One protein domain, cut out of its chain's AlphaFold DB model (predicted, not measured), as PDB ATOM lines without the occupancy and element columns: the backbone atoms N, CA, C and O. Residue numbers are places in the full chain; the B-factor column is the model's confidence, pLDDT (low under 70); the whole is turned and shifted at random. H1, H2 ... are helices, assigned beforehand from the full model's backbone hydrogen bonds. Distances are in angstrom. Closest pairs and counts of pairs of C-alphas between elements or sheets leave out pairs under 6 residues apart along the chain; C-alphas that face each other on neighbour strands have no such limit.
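Overview. This is residues 59 to 111 of the 111 residues of the protein "Bacterial mobilisation protein (MobC)" of Eubacterium limosum (UniProt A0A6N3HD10). Two long helices make an open, loose rod: H1 runs one way, a short link turns the chain, and H2 folds back along it with a gap between the two. The last residues, 105 to 111, stick out beyond the rest. The printed part has 53 residues with two named helices, H1 then H2, and no named strand; its class is all helix. It is loose, with a radius of gyration of the C-alphas of 14.2 A, and spans 46 by 20 by 11 A.

Arrangement. H1, residues 59 to 81, and H2, residues 91 to 109, are near each other, with no pair of C-alphas within 8 A but 8 pairs within 10 A. In both helices every O i to N i+4 pair is within hydrogen-bond range.

Along the chain. H1 begins at C-alpha 59 (98.381, 87.913, 152.694) and is 32.7 A long from first to last C-alpha. H2 measures 27.1 A and ends at C-alpha 109 (92.351, 92.558, 139.736).

Size, cuts and confidence. The C-alphas of Gly 83 and Val 111, the two farthest apart, are 46.3 A apart. The printed part has no cut. Residues 110 to 111 have pLDDT under 70.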
ATOM      1  N   LEU A  59      98.022  89.084 153.501       81.88
ATOM      2  CA  LEU A  59      98.381  87.913 152.694       81.88
ATOM      3  C   LEU A  59      99.463  87.044 153.364       81.88
ATOM      4  O   LEU A  59      99.562  85.847 153.086       81.88
ATOM      5  N   LYS A  60     100.268  87.602 154.281       82.00
ATOM      6  CA  LYS A  60     101.353  86.860 154.959       82.00
ATOM      7  C   LYS A  60     100.865  85.618 155.732       82.00
ATOM      8  O   LYS A  60     101.491  84.560 155.586       82.00
ATOM      9  N   PRO A  61      99.773  85.681 156.520       86.25
ATOM     10  CA  PRO A  61      99.198  84.498 157.160       86.25
ATOM     11  C   PRO A  61      98.750  83.436 156.151       86.25
ATOM     12  O   PRO A  61      99.051  82.256 156.327       86.25
ATOM     13  N   VAL A  62      98.118  83.852 155.047       85.88
ATOM     14  CA  VAL A  62      97.655  82.944 153.982       85.88
ATOM     15  C   VAL A  62      98.830  82.188 153.355       85.88
ATOM     16  O   VAL A  62      98.762  80.974 153.170       85.88
ATOM     17  N   LEU A  63      99.949  82.873 153.096       85.81
ATOM     18  CA  LEU A  63     101.174  82.246 152.582       85.81
ATOM     19  C   LEU A  63     101.772  81.229 153.560       85.81
ATOM     20  O   LEU A  63     102.305  80.201 153.138       85.81
ATOM     21  N   THR A  64     101.686  81.501 154.862       89.50
ATOM     22  CA  THR A  64     102.184  80.585 155.896       89.50
ATOM     23  C   THR A  64     101.369  79.295 155.908       89.50
ATOM     24  O   THR A  64     101.949  78.209 155.881       89.50
ATOM     25  N   GLU A  65     100.042  79.395 155.858       89.94
ATOM     26  CA  GLU A  65      99.167  78.221 155.807       89.94
ATOM     27  C   GLU A  65      99.318  77.443 154.489       89.94
ATOM     28  O   GLU A  65      99.448  76.219 154.517       89.94
ATOM     29  N   LEU A  66      99.463  78.119 153.341       90.44
ATOM     30  CA  LEU A  66      99.803  77.464 152.066       90.44
ATOM     31  C   LEU A  66     101.109  76.659 152.157       90.44
ATOM     32  O   LEU A  66     101.196  75.537 151.653       90.44
ATOM     33  N   LYS A  67     102.121  77.192 152.850       91.50
ATOM     34  CA  LYS A  67     103.397  76.497 153.067       91.50
ATOM     35  C   LYS A  67     103.230  75.247 153.939       91.50
ATOM     36  O   LYS A  67     103.884  74.230 153.687       91.50
ATOM     37  N   ARG A  68     102.338  75.290 154.934       92.94
ATOM     38  CA  ARG A  68     101.993  74.127 155.769       92.94
ATOM     39  C   ARG A  68     101.253  73.063 154.961       92.94
ATOM     40  O   ARG A  68     101.626  71.896 155.037       92.94
ATOM     41  N   ILE A  69     100.301  73.459 154.115       91.56
ATOM     42  CA  ILE A  69      99.606  72.545 153.193       91.56
ATOM     43  C   ILE A  69     100.609  71.864 152.254       91.56
ATOM     44  O   ILE A  69     100.612  70.640 152.146       91.56
ATOM     45  N   GLY A  70     101.522  72.624 151.639       93.19
ATOM     46  CA  GLY A  70     102.576  72.059 150.789       93.19
ATOM     47  C   GLY A  70     103.496  71.089 151.537       93.19
ATOM     48  O   GLY A  70     103.878  70.049 151.001       93.19
ATOM     49  N   THR A  71     103.798  71.375 152.806       96.56
ATOM     50  CA  THR A  71     104.566  70.463 153.667       96.56
ATOM     51  C   THR A  71     103.820  69.149 153.898       96.56
ATOM     52  O   THR A  71     104.415  68.082 153.741       96.56
ATOM     53  N   ASN A  72     102.521  69.208 154.197       93.62
ATOM     54  CA  ASN A  72     101.688  68.020 154.395       93.62
ATOM     55  C   ASN A  72     101.576  67.187 153.107       93.62
ATOM     56  O   ASN A  72     101.742  65.970 153.148       93.62
ATOM     57  N   ILE A  73     101.381  67.827 151.948       93.19
ATOM     58  CA  ILE A  73     101.356  67.143 150.644       93.19
ATOM     59  C   ILE A  73     102.691  66.438 150.379       93.19
ATOM     60  O   ILE A  73     102.709  65.283 149.960       93.19
ATOM     61  N   ASN A  74     103.818  67.091 150.676       94.81
ATOM     62  CA  ASN A  74     105.137  66.487 150.505       94.81
ATOM     63  C   ASN A  74     105.347  65.274 151.428       94.81
ATOM     64  O   ASN A  74     105.975  64.292 151.036       94.81
ATOM     65  N   GLN A  75     104.813  65.313 152.651       94.50
ATOM     66  CA  GLN A  75     104.833  64.162 153.558       94.50
ATOM     67  C   GLN A  75     104.001  63.000 153.008       94.50
ATOM     68  O   GLN A  75     104.498  61.879 152.953       94.50
ATOM     69  N   ILE A  76     102.781  63.268 152.531       93.44
ATOM     70  CA  ILE A  76     101.919  62.263 151.890       93.44
ATOM     71  C   ILE A  76     102.635  61.646 150.682       93.44
ATOM     72  O   ILE A  76     102.717  60.425 150.573       93.44
ATOM     73  N   ALA A  77     103.232  62.467 149.816       92.56
ATOM     74  CA  ALA A  77     103.982  61.991 148.655       92.56
ATOM     75  C   ALA A  77     105.175  61.105 149.052       92.56
ATOM     76  O   ALA A  77     105.412  60.070 148.431       92.56
ATOM     77  N   LYS A  78     105.902  61.457 150.122       96.00
ATOM     78  CA  LYS A  78     106.971  60.606 150.665       96.00
ATOM     79  C   LYS A  78     106.439  59.263 151.154       96.00
ATOM     80  O   LYS A  78     107.012  58.237 150.805       96.00
ATOM     81  N   LEU A  79     105.359  59.256 151.936       94.38
ATOM     82  CA  LEU A  79     104.734  58.020 152.424       94.38
ATOM     83  C   LEU A  79     104.270  57.131 151.260       94.38
ATOM     84  O   LEU A  79     104.432  55.913 151.317       94.38
ATOM     85  N   ALA A  80     103.741  57.737 150.195       92.19
ATOM     86  CA  ALA A  80     103.320  57.024 148.994       92.19
ATOM     87  C   ALA A  80     104.517  56.416 148.252       92.19
ATOM     88  O   ALA A  80     104.505  55.231 147.933       92.19
ATOM     89  N   ASN A  81     105.588  57.193 148.060       93.44
ATOM     90  CA  ASN A  81     106.820  56.717 147.424       93.44
ATOM     91  C   ASN A  81     107.513  55.604 148.223       93.44
ATOM     92  O   ASN A  81     108.146  54.733 147.637       93.44
ATOM     93  N   MET A  82     107.377  55.603 149.552       95.06
ATOM     94  CA  MET A  82     107.859  54.520 150.420       95.06
ATOM     95  C   MET A  82     106.943  53.284 150.411       95.06
ATOM     96  O   MET A  82     107.230  52.308 151.099       95.06
ATOM     97  N   GLY A  83     105.822  53.318 149.683       92.25
ATOM     98  CA  GLY A  83     104.833  52.238 149.642       92.25
ATOM     99  C   GLY A  83     104.018  52.079 150.930       92.25
ATOM    100  O   GLY A  83     103.274  51.108 151.060       92.25
ATOM    101  N   GLN A  84     104.137  53.015 151.881       93.00
ATOM    102  CA  GLN A  84     103.422  52.975 153.163       93.00
ATOM    103  C   GLN A  84     101.949  53.363 153.016       93.00
ATOM    104  O   GLN A  84     101.109  52.908 153.787       93.00
ATOM    105  N   ILE A  85     101.629  54.172 152.006       92.69
ATOM    106  CA  ILE A  85     100.254  54.457 151.596       92.69
ATOM    107  C   ILE A  85     100.097  54.150 150.107       92.69
ATOM    108  O   ILE A  85     101.007  54.381 149.316       92.69
ATOM    109  N   LYS A  86      98.933  53.621 149.727       85.81
ATOM    110  CA  LYS A  86      98.622  53.272 148.330       85.81
ATOM    111  C   LYS A  86      97.778  54.325 147.625       85.81
ATOM    112  O   LYS A  86      97.767  54.387 146.401       85.81
ATOM    113  N   THR A  87      97.038  55.125 148.385       86.94
ATOM    114  CA  THR A  87      96.070  56.076 147.836       86.94
ATOM    115  C   THR A  87      95.893  57.227 148.815       86.94
ATOM    116  O   THR A  87      95.808  57.005 150.021       86.94
ATOM    117  N   ALA A  88      95.841  58.452 148.296       86.31
ATOM    118  CA  ALA A  88      95.514  59.649 149.058       86.31
ATOM    119  C   ALA A  88      94.418  60.409 148.307       86.31
ATOM    120  O   ALA A  88      94.597  60.764 147.142       86.31
ATOM    121  N   TYR A  89      93.288  60.644 148.966       89.25
ATOM    122  CA  TYR A  89      92.173  61.395 148.396       89.25
ATOM    123  C   TYR A  89      92.412  62.886 148.631       89.25
ATOM    124  O   TYR A  89      92.266  63.376 149.747       89.25
ATOM    125  N   LEU A  90      92.845  63.597 147.589       91.00
ATOM    126  CA  LEU A  90      93.205  65.020 147.656       91.00
ATOM    127  C   LEU A  90      92.278  65.918 146.828       91.00
ATOM    128  O   LEU A  90      92.565  67.100 146.671       91.00
ATOM    129  N   GLU A  91      91.178  65.378 146.305       92.31
ATOM    130  CA  GLU A  91      90.265  66.092 145.408       92.31
ATOM    131  C   GLU A  91      89.615  67.310 146.082       92.31
ATOM    132  O   GLU A  91      89.666  68.419 145.551       92.31
ATOM    133  N   GLU A  92      89.093  67.155 147.301       90.38
ATOM    134  CA  GLU A  92      88.535  68.276 148.071       90.38
ATOM    135  C   GLU A  92      89.592  69.346 148.373       90.38
ATOM    136  O   GLU A  92      89.343  70.540 148.203       90.38
ATOM    137  N   THR A  93      90.803  68.924 148.745       89.19
ATOM    138  CA  THR A  93      91.939  69.822 149.000       89.19
ATOM    139  C   THR A  93      92.333  70.593 147.743       89.19
ATOM    140  O   THR A  93      92.572  71.799 147.803       89.19
ATOM    141  N   GLN A  94      92.375  69.922 146.590       91.88
ATOM    142  CA  GLN A  94      92.651  70.545 145.299       91.88
ATOM    143  C   GLN A  94      91.574  71.576 144.948       91.88
ATOM    144  O   GLN A  94      91.897  72.694 144.546       91.88
ATOM    145  N   ASN A  95      90.300  71.233 145.147       92.75
ATOM    146  CA  ASN A  95      89.181  72.137 144.900       92.75
ATOM    147  C   ASN A  95      89.237  73.373 145.805       92.75
ATOM    148  O   ASN A  95      89.105  74.495 145.313       92.75
ATOM    149  N   ALA A  96      89.509  73.196 147.098       90.69
ATOM    150  CA  ALA A  96      89.671  74.301 148.039       90.69
ATOM    151  C   ALA A  96      90.850  75.214 147.658       90.69
ATOM    152  O   ALA A  96      90.698  76.436 147.629       90.69
ATOM    153  N   LEU A  97      92.005  74.644 147.290       92.06
ATOM    154  CA  LEU A  97      93.166  75.414 146.829       92.06
ATOM    155  C   LEU A  97      92.864  76.202 145.550       92.06
ATOM    156  O   LEU A  97      93.215  77.377 145.460       92.06
ATOM    157  N   ASN A  98      92.155  75.600 144.592       92.88
ATOM    158  CA  ASN A  98      91.728  76.288 143.375       92.88
ATOM    159  C   ASN A  98      90.813  77.486 143.680       92.88
ATOM    160  O   ASN A  98      90.937  78.528 143.038       92.88
ATOM    161  N   GLN A  99      89.916  77.369 144.664       92.12
ATOM    162  CA  GLN A  99      89.076  78.492 145.096       92.12
ATOM    163  C   GLN A  99      89.896  79.602 145.760       92.12
ATOM    164  O   GLN A  99      89.679  80.778 145.474       92.12
ATOM    165  N   ILE A 100      90.882  79.247 146.590       89.50
ATOM    166  CA  ILE A 100      91.793  80.225 147.200       89.50
ATOM    167  C   ILE A 100      92.553  80.996 146.114       89.50
ATOM    168  O   ILE A 100      92.594  82.223 146.164       89.50
ATOM    169  N   VAL A 101      93.093  80.309 145.101       88.44
ATOM    170  CA  VAL A 101      93.802  80.957 143.984       88.44
ATOM    171  C   VAL A 101      92.887  81.921 143.228       88.44
ATOM    172  O   VAL A 101      93.285  83.059 142.987       88.44
ATOM    173  N   LYS A 102      91.652  81.512 142.911       90.69
ATOM    174  CA  LYS A 102      90.664  82.392 142.262       90.69
ATOM    175  C   LYS A 102      90.380  83.639 143.096       90.69
ATOM    176  O   LYS A 102      90.401  84.745 142.565       90.69
ATOM    177  N   ASN A 103      90.168  83.479 144.400       88.12
ATOM    178  CA  ASN A 103      89.906  84.602 145.297       88.12
ATOM    179  C   ASN A 103      91.099  85.561 145.380       88.12
ATOM    180  O   ASN A 103      90.903  86.772 145.371       88.12
ATOM    181  N   VAL A 104      92.329  85.039 145.417       85.62
ATOM    182  CA  VAL A 104      93.546  85.866 145.406       85.62
ATOM    183  C   VAL A 104      93.680  86.623 144.082       85.62
ATOM    184  O   VAL A 104      93.954  87.818 144.111       85.62
ATOM    185  N   MET A 105      93.428  85.980 142.937       84.38
ATOM    186  CA  MET A 105      93.439  86.657 141.631       84.38
ATOM    187  C   MET A 105      92.406  87.789 141.566       84.38
ATOM    188  O   MET A 105      92.744  88.893 141.154       84.38
ATOM    189  N   LEU A 106      91.188  87.565 142.069       85.94
ATOM    190  CA  LEU A 106      90.153  88.604 142.141       85.94
ATOM    191  C   LEU A 106      90.547  89.791 143.028       85.94
ATOM    192  O   LEU A 106      90.083  90.904 142.796       85.94
ATOM    193  N   ILE A 107      91.350  89.570 144.072       82.12
ATOM    194  CA  ILE A 107      91.877  90.663 144.899       82.12
ATOM    195  C   ILE A 107      92.903  91.465 144.098       82.12
ATOM    196  O   ILE A 107      92.848  92.686 144.130       82.12
ATOM    197  N   VAL A 108      93.791  90.797 143.360       76.12
ATOM    198  CA  VAL A 108      94.800  91.460 142.519       76.12
ATOM    199  C   VAL A 108      94.152  92.293 141.409       76.12
ATOM    200  O   VAL A 108      94.605  93.395 141.151       76.12
ATOM    201  N   GLU A 109      93.068  91.819 140.793       74.56
ATOM    202  CA  GLU A 109      92.351  92.558 139.736       74.56
ATOM    203  C   GLU A 109      91.590  93.797 140.241       74.56
ATOM    204  O   GLU A 109      91.249  94.683 139.459       74.56
ATOM    205  N   LYS A 110      91.272  93.855 141.538       64.56
ATOM    206  CA  LYS A 110      90.505  94.952 142.160       64.56
ATOM    207  C   LYS A 110      91.384  96.060 142.740       64.56
ATOM    208  O   LYS A 110      90.859  96.992 143.357       64.56
ATOM    209  N   VAL A 111      92.693  95.919 142.604       60.88
ATOM    210  CA  VAL A 111      93.730  96.685 143.288       60.88
ATOM    211  C   VAL A 111      94.546  97.464 142.267       60.88
ATOM    212  O   VAL A 111      94.777  98.669 142.531       60.88
TER     213      VAL A 111